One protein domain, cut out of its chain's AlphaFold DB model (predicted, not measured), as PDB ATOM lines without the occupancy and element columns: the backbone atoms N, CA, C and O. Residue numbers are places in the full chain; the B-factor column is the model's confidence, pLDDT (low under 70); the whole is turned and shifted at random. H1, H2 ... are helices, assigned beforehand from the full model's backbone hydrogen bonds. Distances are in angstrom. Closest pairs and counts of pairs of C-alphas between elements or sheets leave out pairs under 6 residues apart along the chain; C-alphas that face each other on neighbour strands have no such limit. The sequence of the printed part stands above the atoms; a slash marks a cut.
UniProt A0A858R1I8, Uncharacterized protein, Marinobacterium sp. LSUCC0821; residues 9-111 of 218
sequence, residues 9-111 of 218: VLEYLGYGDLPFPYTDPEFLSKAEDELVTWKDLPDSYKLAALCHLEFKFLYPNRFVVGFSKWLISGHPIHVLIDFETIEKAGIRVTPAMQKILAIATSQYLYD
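Overview. This is residues 9 to 111 of the 218 residues of an uncharacterized protein of Marinobacterium sp. LSUCC0821 (UniProt A0A858R1I8). Three helices, H2, H3 and H4, run alternately back and forth side by side in a row; H5 folds back beside H4, out of the row to one side, and on that same side the long helix H6 runs at a steep tilt to both H3 and H5, packing on H3 with its residues 95 to 100 and on residues 77 to 80 of H5. The short H1 packs on H2 and on the first residues of H6. The printed part has 103 residues with six named helices, H1 to H6 in order along the chain, and no named strand; the class is all helix. The whole is compact, with a radius of gyration of the C-alphas of 13.3 A, and rounded, spanning 38 by 32 by 24 A.

Arrangement. H1, residues 9 to 13, touches H2, residues 25 to 37; their closest C-alphas, of Val 9 and Glu 32, are 6.3 A apart. H2 and H3, residues 43 to 58, form a helical hairpin at a shallow tilt of 28 degrees, with the C-alphas of Ala 31 and Leu 50 closest at 6.8 A. H3, with residues 44 to 48 alone, touches H4, residues 66 to 73, in a second hairpin at a shallow tilt of 20 degrees; the C-alphas of Ala 48 and Phe 67 are closest, 6.3 A apart. H4 and H5, residues 77 to 88, make a third hairpin at a shallow tilt of 5 degrees, and the C-alphas of Gly 66 and Asp 82 are closest at 5.4 A. H6, residues 95 to 109, touches H3 with residues 95 to 100 alone, at a steep tilt of 45 degrees, opposite ways; the closest C-alphas, of Cys 51 and Ala 96, are 5.1 A apart. H5, with residues 77 to 80 alone, touches H6 at a steep tilt of 50 degrees, opposite ways, the C-alphas of Val 79 and Leu 101 being closest at 6.6 A. H1 and H6 only just touch, with 3 pairs of C-alphas within 8 A, the closest those of Leu 13 and Ala 96 at 7.1 A. H2 and H6 are apart, and so are H3 and H5. Every O i to N i+4 pair is within hydrogen-bond range in H1, H2, H3, H5 and H6; in H4 it is 2 of 4.

Along the chain. H1 begins at C-alpha 9, (106.075, 67.535, 96.470). H2 measures 18.5 A from first to last C-alpha. H3, the longest helix by residues, measures 22.4 A and begins at C-alpha 43, (98.730, 77.327, 93.117). H5 measures 16.8 A. H6 measures 20.8 A and ends at C-alpha 109, (108.101, 95.056, 92.544).

Size, cuts and confidence. The two C-alphas farthest apart, of Pro 25 and Asp 111, are 40.1 A apart. The printed part has no cut, and the link from H1 to H2, with 11 residues between them, is long. The mean pLDDT of the printed part is 76.0; 27 residues are under 70, among them residues 62 to 69, 71 to 77 and 105 to 111.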
ATOM      1  N   VAL A   9     105.897  66.316  95.664       80.94
ATOM      2  CA  VAL A   9     106.075  67.535  96.470       80.94
ATOM      3  C   VAL A   9     107.399  68.222  96.124       80.94
ATOM      4  O   VAL A   9     107.453  69.447  96.008       80.94
ATOM      5  N   LEU A  10     108.468  67.440  95.938       76.88
ATOM      6  CA  LEU A  10     109.787  67.953  95.561       76.88
ATOM      7  C   LEU A  10     109.762  68.518  94.137       76.88
ATOM      8  O   LEU A  10     110.262  69.618  93.902       76.88
ATOM      9  N   GLU A  11     109.109  67.807  93.213       80.31
ATOM     10  CA  GLU A  11     108.882  68.271  91.839       80.31
ATOM     11  C   GLU A  11     108.073  69.575  91.820       80.31
ATOM     12  O   GLU A  11     108.461  70.545  91.169       80.31
ATOM     13  N   TYR A  12     106.999  69.642  92.609       81.69
ATOM     14  CA  TYR A  12     106.161  70.832  92.749       81.69
ATOM     15  C   TYR A  12     106.938  72.055  93.259       81.69
ATOM     16  O   TYR A  12     106.786  73.186  92.774       81.69
ATOM     17  N   LEU A  13     107.811  71.848  94.242       80.62
ATOM     18  CA  LEU A  13     108.676  72.903  94.749       80.62
ATOM     19  C   LEU A  13     109.838  73.214  93.791       80.62
ATOM     20  O   LEU A  13     110.355  74.325  93.828       80.62
ATOM     21  N   GLY A  14     110.174  72.333  92.852       73.00
ATOM     22  CA  GLY A  14     111.176  72.601  91.818       73.00
ATOM     23  C   GLY A  14     112.594  72.760  92.370       73.00
ATOM     24  O   GLY A  14     113.408  73.463  91.775       73.00
ATOM     25  N   TYR A  15     112.887  72.140  93.513       68.12
ATOM     26  CA  TYR A  15     114.227  72.093  94.093       68.12
ATOM     27  C   TYR A  15     114.805  70.687  93.920       68.12
ATOM     28  O   TYR A  15     114.104  69.699  94.121       68.12
ATOM     29  N   GLY A  16     116.089  70.601  93.561       59.81
ATOM     30  CA  GLY A  16     116.788  69.319  93.403       59.81
ATOM     31  C   GLY A  16     117.213  68.673  94.726       59.81
ATOM     32  O   GLY A  16     117.356  67.459  94.784       59.81
ATOM     33  N   ASP A  17     117.385  69.474  95.779       67.88
ATOM     34  CA  ASP A  17     117.697  69.016  97.132       67.88
ATOM     35  C   ASP A  17     116.993  69.945  98.126       67.88
ATOM     36  O   ASP A  17     117.237  71.158  98.134       67.88
ATOM     37  N   LEU A  18     116.047  69.398  98.896       75.44
ATOM     38  CA  LEU A  18     115.301  70.166  99.882       75.44
ATOM     39  C   LEU A  18     115.754  69.814 101.296       75.44
ATOM     40  O   LEU A  18     115.761  68.647 101.677       75.44
ATOM     41  N   PRO A  19     116.048  70.824 102.124       80.25
ATOM     42  CA  PRO A  19     116.404  70.598 103.517       80.25
ATOM     43  C   PRO A  19     115.197  70.112 104.342       80.25
ATOM     44  O   PRO A  19     114.045  70.287 103.939       80.25
ATOM     45  N   PHE A  20     115.447  69.595 105.553       80.31
ATOM     46  CA  PHE A  20     114.401  69.271 106.542       80.31
ATOM     47  C   PHE A  20     113.325  70.383 106.598       80.31
ATOM     48  O   PHE A  20     113.706  71.563 106.638       80.31
ATOM     49  N   PRO A  21     112.012  70.068 106.571       87.81
ATOM     50  CA  PRO A  21     111.406  68.758 106.827       87.81
ATOM     51  C   PRO A  21     111.268  67.841 105.599       87.81
ATOM     52  O   PRO A  21     110.812  66.718 105.737       87.81
ATOM     53  N   TYR A  22     111.705  68.251 104.408       86.94
ATOM     54  CA  TYR A  22     111.533  67.464 103.173       86.94
ATOM     55  C   TYR A  22     112.439  66.235 103.055       86.94
ATOM     56  O   TYR A  22     112.279  65.439 102.138       86.94
ATOM     57  N   THR A  23     113.379  66.071 103.980       85.50
ATOM     58  CA  THR A  23     114.163  64.842 104.141       85.50
ATOM     59  C   THR A  23     113.475  63.831 105.062       85.50
ATOM     60  O   THR A  23     113.976  62.722 105.220       85.50
ATOM     61  N   ASP A  24     112.375  64.215 105.717       89.12
ATOM     62  CA  ASP A  24     111.635  63.379 106.657       89.12
ATOM     63  C   ASP A  24     110.501  62.617 105.935       89.12
ATOM     64  O   ASP A  24     109.618  63.250 105.342       89.12
ATOM     65  N   PRO A  25     110.492  61.270 105.967       87.88
ATOM     66  CA  PRO A  25     109.473  60.480 105.277       87.88
ATOM     67  C   PRO A  25     108.044  60.705 105.789       87.88
ATOM     68  O   PRO A  25     107.099  60.616 105.005       87.88
ATOM     69  N   GLU A  26     107.864  60.997 107.082       89.19
ATOM     70  CA  GLU A  26     106.539  61.228 107.669       89.19
ATOM     71  C   GLU A  26     105.960  62.554 107.173       89.19
ATOM     72  O   GLU A  26     104.784  62.634 106.803       89.19
ATOM     73  N   PHE A  27     106.798  63.593 107.126       91.00
ATOM     74  CA  PHE A  27     106.414  64.871 106.539       91.00
ATOM     75  C   PHE A  27     106.066  64.725 105.055       91.00
ATOM     76  O   PHE A  27     105.020  65.216 104.632       91.00
ATOM     77  N   LEU A  28     106.909  64.039 104.275       88.75
ATOM     78  CA  LEU A  28     106.681  63.847 102.841       88.75
ATOM     79  C   LEU A  28     105.371  63.110 102.561       88.75
ATOM     80  O   LEU A  28     104.590  63.581 101.740       88.75
ATOM     81  N   SER A  29     105.092  62.022 103.283       87.38
ATOM     82  CA  SER A  29     103.831  61.285 103.137       87.38
ATOM     83  C   SER A  29     102.622  62.186 103.404       87.38
ATOM     84  O   SER A  29     101.677  62.202 102.622       87.38
ATOM     85  N   LYS A  30     102.666  62.994 104.473       88.94
ATOM     86  CA  LYS A  30     101.585  63.942 104.789       88.94
ATOM     87  C   LYS A  30     101.445  65.033 103.728       88.94
ATOM     88  O   LYS A  30     100.332  65.397 103.368       88.94
ATOM     89  N   ALA A  31     102.559  65.565 103.234       87.88
ATOM     90  CA  ALA A  31     102.551  66.594 102.198       87.88
ATOM     91  C   ALA A  31     101.993  66.067 100.865       87.88
ATOM     92  O   ALA A  31     101.302  66.804 100.162       87.88
ATOM     93  N   GLU A  32     102.251  64.802 100.530       86.50
ATOM     94  CA  GLU A  32     101.677  64.136  99.357       86.50
ATOM     95  C   GLU A  32     100.159  63.972  99.473       86.50
ATOM     96  O   GLU A  32      99.435  64.370  98.556       86.50
ATOM     97  N   ASP A  33      99.673  63.448 100.602       85.00
ATOM     98  CA  ASP A  33      98.236  63.265 100.855       85.00
ATOM     99  C   ASP A  33      97.471  64.592 100.744       85.00
ATOM    100  O   ASP A  33      96.396  64.692 100.137       85.00
ATOM    101  N   GLU A  34      98.066  65.647 101.292       82.25
ATOM    102  CA  GLU A  34      97.526  66.995 101.214       82.25
ATOM    103  C   GLU A  34      97.549  67.541  99.775       82.25
ATOM    104  O   GLU A  34      96.531  68.041  99.295       82.25
ATOM    105  N   LEU A  35      98.643  67.377  99.018       78.19
ATOM    106  CA  LEU A  35      98.699  67.799  97.608       78.19
ATOM    107  C   LEU A  35      97.649  67.099  96.734       78.19
ATOM    108  O   LEU A  35      97.069  67.743  95.853       78.19
ATOM    109  N   VAL A  36      97.372  65.814  96.980       78.44
ATOM    110  CA  VAL A  36      96.294  65.076  96.296       78.44
ATOM    111  C   VAL A  36      94.935  65.690  96.627       78.44
ATOM    112  O   VAL A  36      94.125  65.934  95.727       78.44
ATOM    113  N   THR A  37      94.702  65.994  97.904       77.62
ATOM    114  CA  THR A  37      93.470  66.638  98.381       77.62
ATOM    115  C   THR A  37      93.298  68.039  97.787       77.62
ATOM    116  O   THR A  37      92.184  68.481  97.499       77.62
ATOM    117  N   TRP A  38      94.406  68.739  97.548       75.75
ATOM    118  CA  TRP A  38      94.433  70.114  97.058       75.75
ATOM    119  C   TRP A  38      94.563  70.231  95.540       75.75
ATOM    120  O   TRP A  38      94.745  71.343  95.044       75.75
ATOM    121  N   LYS A  39      94.476  69.133  94.777       75.62
ATOM    122  CA  LYS A  39      94.781  69.116  93.332       75.62
ATOM    123  C   LYS A  39      94.056  70.204  92.523       75.62
ATOM    124  O   LYS A  39      94.673  70.804  91.642       75.62
ATOM    125  N   ASP A  40      92.807  70.508  92.878       77.94
ATOM    126  CA  ASP A  40      91.940  71.462  92.173       77.94
ATOM    127  C   ASP A  40      92.058  72.900  92.718       77.94
ATOM    128  O   ASP A  40      91.409  73.820  92.215       77.94
ATOM    129  N   LEU A  41      92.880  73.123  93.751       73.06
ATOM    130  CA  LEU A  41      93.108  74.451  94.313       73.06
ATOM    131  C   LEU A  41      94.082  75.275  93.453       73.06
ATOM    132  O   LEU A  41      95.003  74.717  92.842       73.06
ATOM    133  N   PRO A  42      93.935  76.615  93.442       78.00
ATOM    134  CA  PRO A  42      94.924  77.496  92.837       78.00
ATOM    135  C   PRO A  42      96.301  77.315  93.480       78.00
ATOM    136  O   PRO A  42      96.416  77.004  94.666       78.00
ATOM    137  N   ASP A  43      97.348  77.581  92.707       79.50
ATOM    138  CA  ASP A  43      98.730  77.327  93.117       79.50
ATOM    139  C   ASP A  43      99.126  78.048  94.417       79.50
ATOM    140  O   ASP A  43      99.755  77.481  95.306       79.50
ATOM    141  N   SER A  44      98.643  79.277  94.598       75.19
ATOM    142  CA  SER A  44      98.866  80.054  95.817       75.19
ATOM    143  C   SER A  44      98.270  79.398  97.074       75.19
ATOM    144  O   SER A  44      98.864  79.481  98.149       75.19
ATOM    145  N   TYR A  45      97.136  78.700  96.948       77.50
ATOM    146  CA  TYR A  45      96.517  77.959  98.051       77.50
ATOM    147  C   TYR A  45      97.313  76.706  98.404       77.50
ATOM    148  O   TYR A  45      97.533  76.452  99.586       77.50
ATOM    149  N   LYS A  46      97.793  75.970  97.394       83.00
ATOM    150  CA  LYS A  46      98.678  74.813  97.591       83.00
ATOM    151  C   LYS A  46      99.955  75.223  98.326       83.00
ATOM    152  O   LYS A  46     100.309  74.597  99.321       83.00
ATOM    153  N   LEU A  47     100.585  76.325  97.909       84.00
ATOM    154  CA  LEU A  47     101.774  76.864  98.576       84.00
ATOM    155  C   LEU A  47     101.513  77.268 100.026       84.00
ATOM    156  O   LEU A  47     102.307  76.929 100.898       84.00
ATOM    157  N   ALA A  48     100.419  77.978 100.314       81.31
ATOM    158  CA  ALA A  48     100.132  78.400 101.686       81.31
ATOM    159  C   ALA A  48      99.796  77.224 102.604       81.31
ATOM    160  O   ALA A  48     100.169  77.233 103.775       81.31
ATOM    161  N   ALA A  49      99.099  76.218 102.083       81.69
ATOM    162  CA  ALA A  49      98.748  75.034 102.843       81.69
ATOM    163  C   ALA A  49      99.987  74.157 103.105       81.69
ATOM    164  O   ALA A  49     100.201  73.719 104.236       81.69
ATOM    165  N   LEU A  50     100.882  74.024 102.119       87.06
ATOM    166  CA  LEU A  50     102.192  73.397 102.305       87.06
ATOM    167  C   LEU A  50     103.053  74.173 103.311       87.06
ATOM    168  O   LEU A  50     103.647  73.571 104.199       87.06
ATOM    169  N   CYS A  51     103.049  75.507 103.244       86.38
ATOM    170  CA  CYS A  51     103.726  76.358 104.220       86.38
ATOM    171  C   CYS A  51     103.177  76.144 105.635       86.38
ATOM    172  O   CYS A  51     103.935  75.993 106.591       86.38
ATOM    173  N   HIS A  52     101.856  76.048 105.785       83.69
ATOM    174  CA  HIS A  52     101.243  75.743 107.073       83.69
ATOM    175  C   HIS A  52     101.691  74.378 107.618       83.69
ATOM    176  O   HIS A  52     101.988  74.258 108.810       83.69
ATOM    177  N   LEU A  53     101.781  73.370 106.749       87.00
ATOM    178  CA  LEU A  53     102.258  72.040 107.114       87.00
ATOM    179  C   LEU A  53     103.732  72.063 107.552       87.00
ATOM    180  O   LEU A  53     104.047  71.514 108.607       87.00
ATOM    181  N   GLU A  54     104.612  72.743 106.804       88.25
ATOM    182  CA  GLU A  54     106.023  72.945 107.181       88.25
ATOM    183  C   GLU A  54     106.127  73.573 108.579       88.25
ATOM    184  O   GLU A  54     106.859  73.081 109.438       88.25
ATOM    185  N   PHE A  55     105.353  74.632 108.834       83.69
ATOM    186  CA  PHE A  55     105.354  75.332 110.118       83.69
ATOM    187  C   PHE A  55     104.857  74.461 111.265       83.69
ATOM    188  O   PHE A  55     105.479  74.439 112.325       83.69
ATOM    189  N   LYS A  56     103.762  73.724 111.062       84.56
ATOM    190  CA  LYS A  56     103.220  72.818 112.077       84.56
ATOM    191  C   LYS A  56     104.218  71.716 112.433       84.56
ATOM    192  O   LYS A  56     104.287  71.318 113.592       84.56
ATOM    193  N   PHE A  57     104.981  71.243 111.450       88.31
ATOM    194  CA  PHE A  57     105.981  70.200 111.648       88.31
ATOM    195  C   PHE A  57     107.237  70.726 112.355       88.31
ATOM    196  O   PHE A  57     107.691  70.142 113.334       88.31
ATOM    197  N   LEU A  58     107.782  71.857 111.897       85.69
ATOM    198  CA  LEU A  58     109.005  72.448 112.452       85.69
ATOM    199  C   LEU A  58     108.784  73.143 113.799       85.69
ATOM    200  O   LEU A  58     109.681  73.187 114.641       85.69
ATOM    201  N   TYR A  59     107.601  73.724 113.992       83.94
ATOM    202  CA  TYR A  59     107.282  74.602 115.111       83.94
ATOM    203  C   TYR A  59     105.882  74.306 115.671       83.94
ATOM    204  O   TYR A  59     105.030  75.195 115.690       83.94
ATOM    205  N   PRO A  60     105.626  73.096 116.202       77.88
ATOM    206  CA  PRO A  60     104.288  72.664 116.630       77.88
ATOM    207  C   PRO A  60     103.642  73.569 117.694       77.88
ATOM    208  O   PRO A  60     102.420  73.628 117.799       77.88
ATOM    209  N   ASN A  61     104.456  74.316 118.447       76.62
ATOM    210  CA  ASN A  61     104.009  75.238 119.493       76.62
ATOM    211  C   ASN A  61     103.943  76.711 119.044       76.62
ATOM    212  O   ASN A  61     103.731  77.591 119.879       76.62
ATOM    213  N   ARG A  62     104.172  77.019 117.760       66.81
ATOM    214  CA  ARG A  62     104.134  78.391 117.228       66.81
ATOM    215  C   ARG A  62     103.140  78.478 116.077       66.81
ATOM    216  O   ARG A  62     103.190  77.697 115.136       66.81
ATOM    217  N   PHE A  63     102.254  79.467 116.135       59.25
ATOM    218  CA  PHE A  63     101.242  79.691 115.107       59.25
ATOM    219  C   PHE A  63     101.570  80.953 114.305       59.25
ATOM    220  O   PHE A  63     101.674  82.040 114.871       59.25
ATOM    221  N   VAL A  64     101.718  80.814 112.987       59.09
ATOM    222  CA  VAL A  64     101.944  81.938 112.071       59.09
ATOM    223  C   VAL A  64     100.709  82.095 111.184       59.09
ATOM    224  O   VAL A  64     100.477  81.314 110.269       59.09
ATOM    225  N   VAL A  65      99.891  83.110 111.481       55.59
ATOM    226  CA  VAL A  65      98.584  83.386 110.825       55.59
ATOM    227  C   VAL A  65      98.741  84.095 109.473       55.59
ATOM    228  O   VAL A  65      97.776  84.333 108.748       55.59
ATOM    229  N   GLY A  66      99.960  84.517 109.179       58.22
ATOM    230  CA  GLY A  66     100.248  85.579 108.241       58.22
ATOM    231  C   GLY A  66     100.000  85.270 106.770       58.22
ATOM    232  O   GLY A  66      99.202  85.926 106.098       58.22
ATOM    233  N   PHE A  67     100.627  84.202 106.277       63.50
ATOM    234  CA  PHE A  67     100.618  83.848 104.853       63.50
ATOM    235  C   PHE A  67      99.214  83.582 104.298       63.50
ATOM    236  O   PHE A  67      98.943  83.855 103.130       63.50
ATOM    237  N   SER A  68      98.281  83.136 105.140       63.25
ATOM    238  CA  SER A  68      96.876  82.956 104.768       63.25
ATOM    239  C   SER A  68      96.171  84.289 104.494       63.25
ATOM    240  O   SER A  68      95.278  84.351 103.648       63.25
ATOM    241  N   LYS A  69      96.569  85.381 105.168       65.12
ATOM    242  CA  LYS A  69      95.972  86.711 104.954       65.12
ATOM    243  C   LYS A  69      96.261  87.246 103.562       65.12
ATOM    244  O   LYS A  69      95.384  87.890 102.999       65.12
ATOM    245  N   TRP A  70      97.430  86.953 102.993       70.81
ATOM    246  CA  TRP A  70      97.747  87.301 101.605       70.81
ATOM    247  C   TRP A  70      96.791  86.638 100.610       70.81
ATOM    248  O   TRP A  70      96.309  87.314  99.706       70.81
ATOM    249  N   LEU A  71      96.442  85.363 100.811       65.06
ATOM    250  CA  LEU A  71      95.470  84.670  99.954       65.06
ATOM    251  C   LEU A  71      94.075  85.286 100.015       65.06
ATOM    252  O   LEU A  71      93.369  85.320  99.010       65.06
ATOM    253  N   ILE A  72      93.682  85.761 101.197       61.12
ATOM    254  CA  ILE A  72      92.360  86.343 101.431       61.12
ATOM    255  C   ILE A  72      92.298  87.782 100.917       61.12
ATOM    256  O   ILE A  72      91.285  88.194 100.357       61.12
ATOM    257  N   SER A  73      93.351  88.570 101.140       60.59
ATOM    258  CA  SER A  73      93.343  89.998 100.819       60.59
ATOM    259  C   SER A  73      93.890  90.314  99.431       60.59
ATOM    260  O   SER A  73      93.644  91.408  98.931       60.59
ATOM    261  N   GLY A  74      94.639  89.395  98.816       64.81
ATOM    262  CA  GLY A  74      95.333  89.618  97.548       64.81
ATOM    263  C   GLY A  74      96.506  90.596  97.648       64.81
ATOM    264  O   GLY A  74      97.036  91.005  96.618       64.81
ATOM    265  N   HIS A  75      96.911  91.000  98.859       66.94
ATOM    266  CA  HIS A  75      97.981  91.977  99.057       66.94
ATOM    267  C   HIS A  75      99.280  91.299  99.510       66.94
ATOM    268  O   HIS A  75      99.339  90.807 100.641       66.94
ATOM    269  N   PRO A  76     100.341  91.300  98.678       69.81
ATOM    270  CA  PRO A  76     101.606  90.628  98.980       69.81
ATOM    271  C   PRO A  76     102.301  91.226 100.200       69.81
ATOM    272  O   PRO A  76     103.160  90.607 100.810       69.81
ATOM    273  N   ILE A  77     101.895  92.421 100.612       63.88
ATOM    274  CA  ILE A  77     102.489  93.104 101.742       63.88
ATOM    275  C   ILE A  77     102.291  92.399 103.082       63.88
ATOM    276  O   ILE A  77     103.134  92.531 103.963       63.88
ATOM    277  N   HIS A  78     101.210  91.628 103.238       72.50
ATOM    278  CA  HIS A  78     101.043  90.812 104.438       72.50
ATOM    279  C   HIS A  78     102.164  89.782 104.533       72.50
ATOM    280  O   HIS A  78     102.792  89.686 105.576       72.50
ATOM    281  N   VAL A  79     102.519  89.149 103.410       75.12
ATOM    282  CA  VAL A  79     103.661  88.230 103.333       75.12
ATOM    283  C   VAL A  79     104.947  88.895 103.821       75.12
ATOM    284  O   VAL A  79     105.684  88.289 104.589       75.12
ATOM    285  N   LEU A  80     105.210  90.142 103.416       71.19
ATOM    286  CA  LEU A  80     106.429  90.865 103.796       71.19
ATOM    287  C   LEU A  80     106.449  91.268 105.284       71.19
ATOM    288  O   LEU A  80     107.484  91.152 105.932       71.19
ATOM    289  N   ILE A  81     105.313  91.689 105.850       69.94
ATOM    290  CA  ILE A  81     105.195  91.994 107.292       69.94
ATOM    291  C   ILE A  81     105.379  90.723 108.131       69.94
ATOM    292  O   ILE A  81     106.057  90.719 109.164       69.94
ATOM    293  N   ASP A  82     104.762  89.631 107.691       74.38
ATOM    294  CA  ASP A  82     104.860  88.351 108.376       74.38
ATOM    295  C   ASP A  82     106.281  87.789 108.268       74.38
ATOM    296  O   ASP A  82     106.797  87.259 109.251       74.38
ATOM    297  N   PHE A  83     106.961  87.998 107.134       74.94
ATOM    298  CA  PHE A  83     108.380  87.681 106.968       74.94
ATOM    299  C   PHE A  83     109.259  88.378 108.002       74.94
ATOM    300  O   PHE A  83     110.016  87.709 108.697       74.94
ATOM    301  N   GLU A  84     109.116  89.696 108.154       67.06
ATOM    302  CA  GLU A  84     109.886  90.472 109.134       67.06
ATOM    303  C   GLU A  84     109.651  89.957 110.566       67.06
ATOM    304  O   GLU A  84     110.568  89.885 111.387       67.06
ATOM    305  N   THR A  85     108.416  89.547 110.873       72.19
ATOM    306  CA  THR A  85     108.063  88.964 112.177       72.19
ATOM    307  C   THR A  85     108.749  87.611 112.398       72.19
ATOM    308  O   THR A  85     109.256  87.341 113.487       72.19
ATOM    309  N   ILE A  86     108.783  86.766 111.368       74.31
ATOM    310  CA  ILE A  86     109.407  85.436 111.388       74.31
ATOM    311  C   ILE A  86     110.930  85.554 111.509       74.31
ATOM    312  O   ILE A  86     111.531  84.855 112.329       74.31
ATOM    313  N   GLU A  87     111.536  86.474 110.758       73.62
ATOM    314  CA  GLU A  87     112.969  86.770 110.806       73.62
ATOM    315  C   GLU A  87     113.390  87.223 112.210       73.62
ATOM    316  O   GLU A  87     114.293  86.633 112.807       73.62
ATOM    317  N   LYS A  88     112.667  88.185 112.806       71.06
ATOM    318  CA  LYS A  88     112.905  88.633 114.193       71.06
ATOM    319  C   LYS A  88     112.747  87.512 115.220       71.06
ATOM    320  O   LYS A  88     113.416  87.523 116.250       71.06
ATOM    321  N   ALA A  89     111.870  86.547 114.955       75.38
ATOM    322  CA  ALA A  89     111.655  85.388 115.818       75.38
ATOM    323  C   ALA A  89     112.719  84.283 115.650       75.38
ATOM    324  O   ALA A  89     112.612  83.243 116.315       75.38
ATOM    325  N   GLY A  90     113.709  84.480 114.767       78.31
ATOM    326  CA  GLY A  90     114.756  83.501 114.456       78.31
ATOM    327  C   GLY A  90     114.212  82.232 113.801       78.31
ATOM    328  O   GLY A  90     114.808  81.162 113.920       78.31
ATOM    329  N   ILE A  91     113.040  82.323 113.173       81.50
ATOM    330  CA  ILE A  91     112.401  81.189 112.518       81.50
ATOM    331  C   ILE A  91     113.018  81.021 111.131       81.50
ATOM    332  O   ILE A  91     113.202  81.977 110.378       81.50
ATOM    333  N   ARG A  92     113.329  79.776 110.786       82.19
ATOM    334  CA  ARG A  92     113.930  79.438 109.504       82.19
ATOM    335  C   ARG A  92     112.917  79.615 108.376       82.19
ATOM    336  O   ARG A  92     111.797  79.123 108.460       82.19
ATOM    337  N   VAL A  93     113.359  80.235 107.285       80.88
ATOM    338  CA  VAL A  93     112.577  80.347 106.049       80.88
ATOM    339  C   VAL A  93     112.521  78.986 105.357       80.88
ATOM    340  O   VAL A  93     113.555  78.395 105.034       80.88
ATOM    341  N   THR A  94     111.313  78.486 105.138       85.88
ATOM    342  CA  THR A  94     111.061  77.177 104.533       85.88
ATOM    343  C   THR A  94     110.885  77.272 103.009       85.88
ATOM    344  O   THR A  94     110.592  78.352 102.496       85.88
ATOM    345  N   PRO A  95     111.073  76.180 102.251       86.12
ATOM    346  CA  PRO A  95     110.905  76.171 100.794       86.12
ATOM    347  C   PRO A  95     109.565  76.724 100.279       86.12
ATOM    348  O   PRO A  95     109.565  77.564  99.374       86.12
ATOM    349  N   ALA A  96     108.421  76.332 100.855       85.81
ATOM    350  CA  ALA A  96     107.136  76.885 100.410       85.81
ATOM    351  C   ALA A  96     107.032  78.383 100.745       85.81
ATOM    352  O   ALA A  96     106.561  79.179  99.928       85.81
ATOM    353  N   MET A  97     107.557  78.792 101.902       83.62
ATOM    354  CA  MET A  97     107.645  80.197 102.295       83.62
ATOM    355  C   MET A  97     108.523  81.015 101.333       83.62
ATOM    356  O   MET A  97     108.130  82.115 100.953       83.62
ATOM    357  N   GLN A  98     109.655  80.476 100.869       80.69
ATOM    358  CA  GLN A  98     110.502  81.118  99.851       80.69
ATOM    359  C   GLN A  98     109.736  81.364  98.549       80.69
ATOM    360  O   GLN A  98     109.811  82.464  97.998       80.69
ATOM    361  N   LYS A  99     108.947  80.388  98.081       83.81
ATOM    362  CA  LYS A  99     108.096  80.576  96.895       83.81
ATOM    363  C   LYS A  99     107.034  81.647  97.108       83.81
ATOM    364  O   LYS A  99     106.859  82.504  96.245       83.81
ATOM    365  N   ILE A 100     106.356  81.636  98.256       82.69
ATOM    366  CA  ILE A 100     105.361  82.662  98.592       82.69
ATOM    367  C   ILE A 100     106.011  84.052  98.623       82.69
ATOM    368  O   ILE A 100     105.464  84.991  98.048       82.69
ATOM    369  N   LEU A 101     107.196  84.185  99.225       77.56
ATOM    370  CA  LEU A 101     107.960  85.435  99.252       77.56
ATOM    371  C   LEU A 101     108.374  85.888  97.858       77.56
ATOM    372  O   LEU A 101     108.251  87.070  97.558       77.56
ATOM    373  N   ALA A 102     108.828  84.978  96.997       72.88
ATOM    374  CA  ALA A 102     109.197  85.305  95.625       72.88
ATOM    375  C   ALA A 102     107.989  85.824  94.830       72.88
ATOM    376  O   ALA A 102     108.084  86.856  94.164       72.88
ATOM    377  N   ILE A 103     106.831  85.162  94.956       75.88
ATOM    378  CA  ILE A 103     105.579  85.606  94.329       75.88
ATOM    379  C   ILE A 103     105.173  86.973  94.879       75.88
ATOM    380  O   ILE A 103     104.895  87.886  94.104       75.88
ATOM    381  N   ALA A 104     105.167  87.135  96.201       73.81
ATOM    382  CA  ALA A 104     104.768  88.375  96.848       73.81
ATOM    383  C   ALA A 104     105.698  89.543  96.485       73.81
ATOM    384  O   ALA A 104     105.234  90.629  96.150       73.81
ATOM    385  N   THR A 105     107.008  89.304  96.479       64.44
ATOM    386  CA  THR A 105     108.024  90.295  96.104       64.44
ATOM    387  C   THR A 105     107.899  90.669  94.633       64.44
ATOM    388  O   THR A 105     107.934  91.847  94.309       64.44
ATOM    389  N   SER A 106     107.667  89.702  93.743       64.56
ATOM    390  CA  SER A 106     107.387  89.968  92.328       64.56
ATOM    391  C   SER A 106     106.117  90.816  92.155       64.56
ATOM    392  O   SER A 106     106.142  91.857  91.500       64.56
ATOM    393  N   GLN A 107     105.019  90.454  92.828       67.44
ATOM    394  CA  GLN A 107     103.770  91.230  92.814       67.44
ATOM    395  C   GLN A 107     103.942  92.656  93.364       67.44
ATOM    396  O   GLN A 107     103.247  93.570  92.913       67.44
ATOM    397  N   TYR A 108     104.847  92.833  94.332       58.66
ATOM    398  CA  TYR A 108     105.194  94.121  94.926       58.66
ATOM    399  C   TYR A 108     106.099  94.967  94.014       58.66
ATOM    400  O   TYR A 108     105.849  96.155  93.855       58.66
ATOM    401  N   LEU A 109     107.124  94.367  93.398       52.50
ATOM    402  CA  LEU A 109     108.101  95.056  92.544       52.50
ATOM    403  C   LEU A 109     107.540  95.450  91.172       52.50
ATOM    404  O   LEU A 109     107.984  96.442  90.603       52.50
ATOM    405  N   TYR A 110     106.587  94.685  90.633       54.34
ATOM    406  CA  TYR A 110     106.023  94.915  89.297       54.34
ATOM    407  C   TYR A 110     104.656  95.622  89.313       54.34
ATOM    408  O   TYR A 110     103.883  95.470  88.367       54.34
ATOM    409  N   ASP A 111     104.333  96.368  90.378       50.75
ATOM    410  CA  ASP A 111     103.120  97.203  90.500       50.75
ATOM    411  C   ASP A 111     101.787  96.486  90.223       50.75
ATOM    412  O   ASP A 111     100.749  97.099  89.960       50.75
TER     413      ASP A 111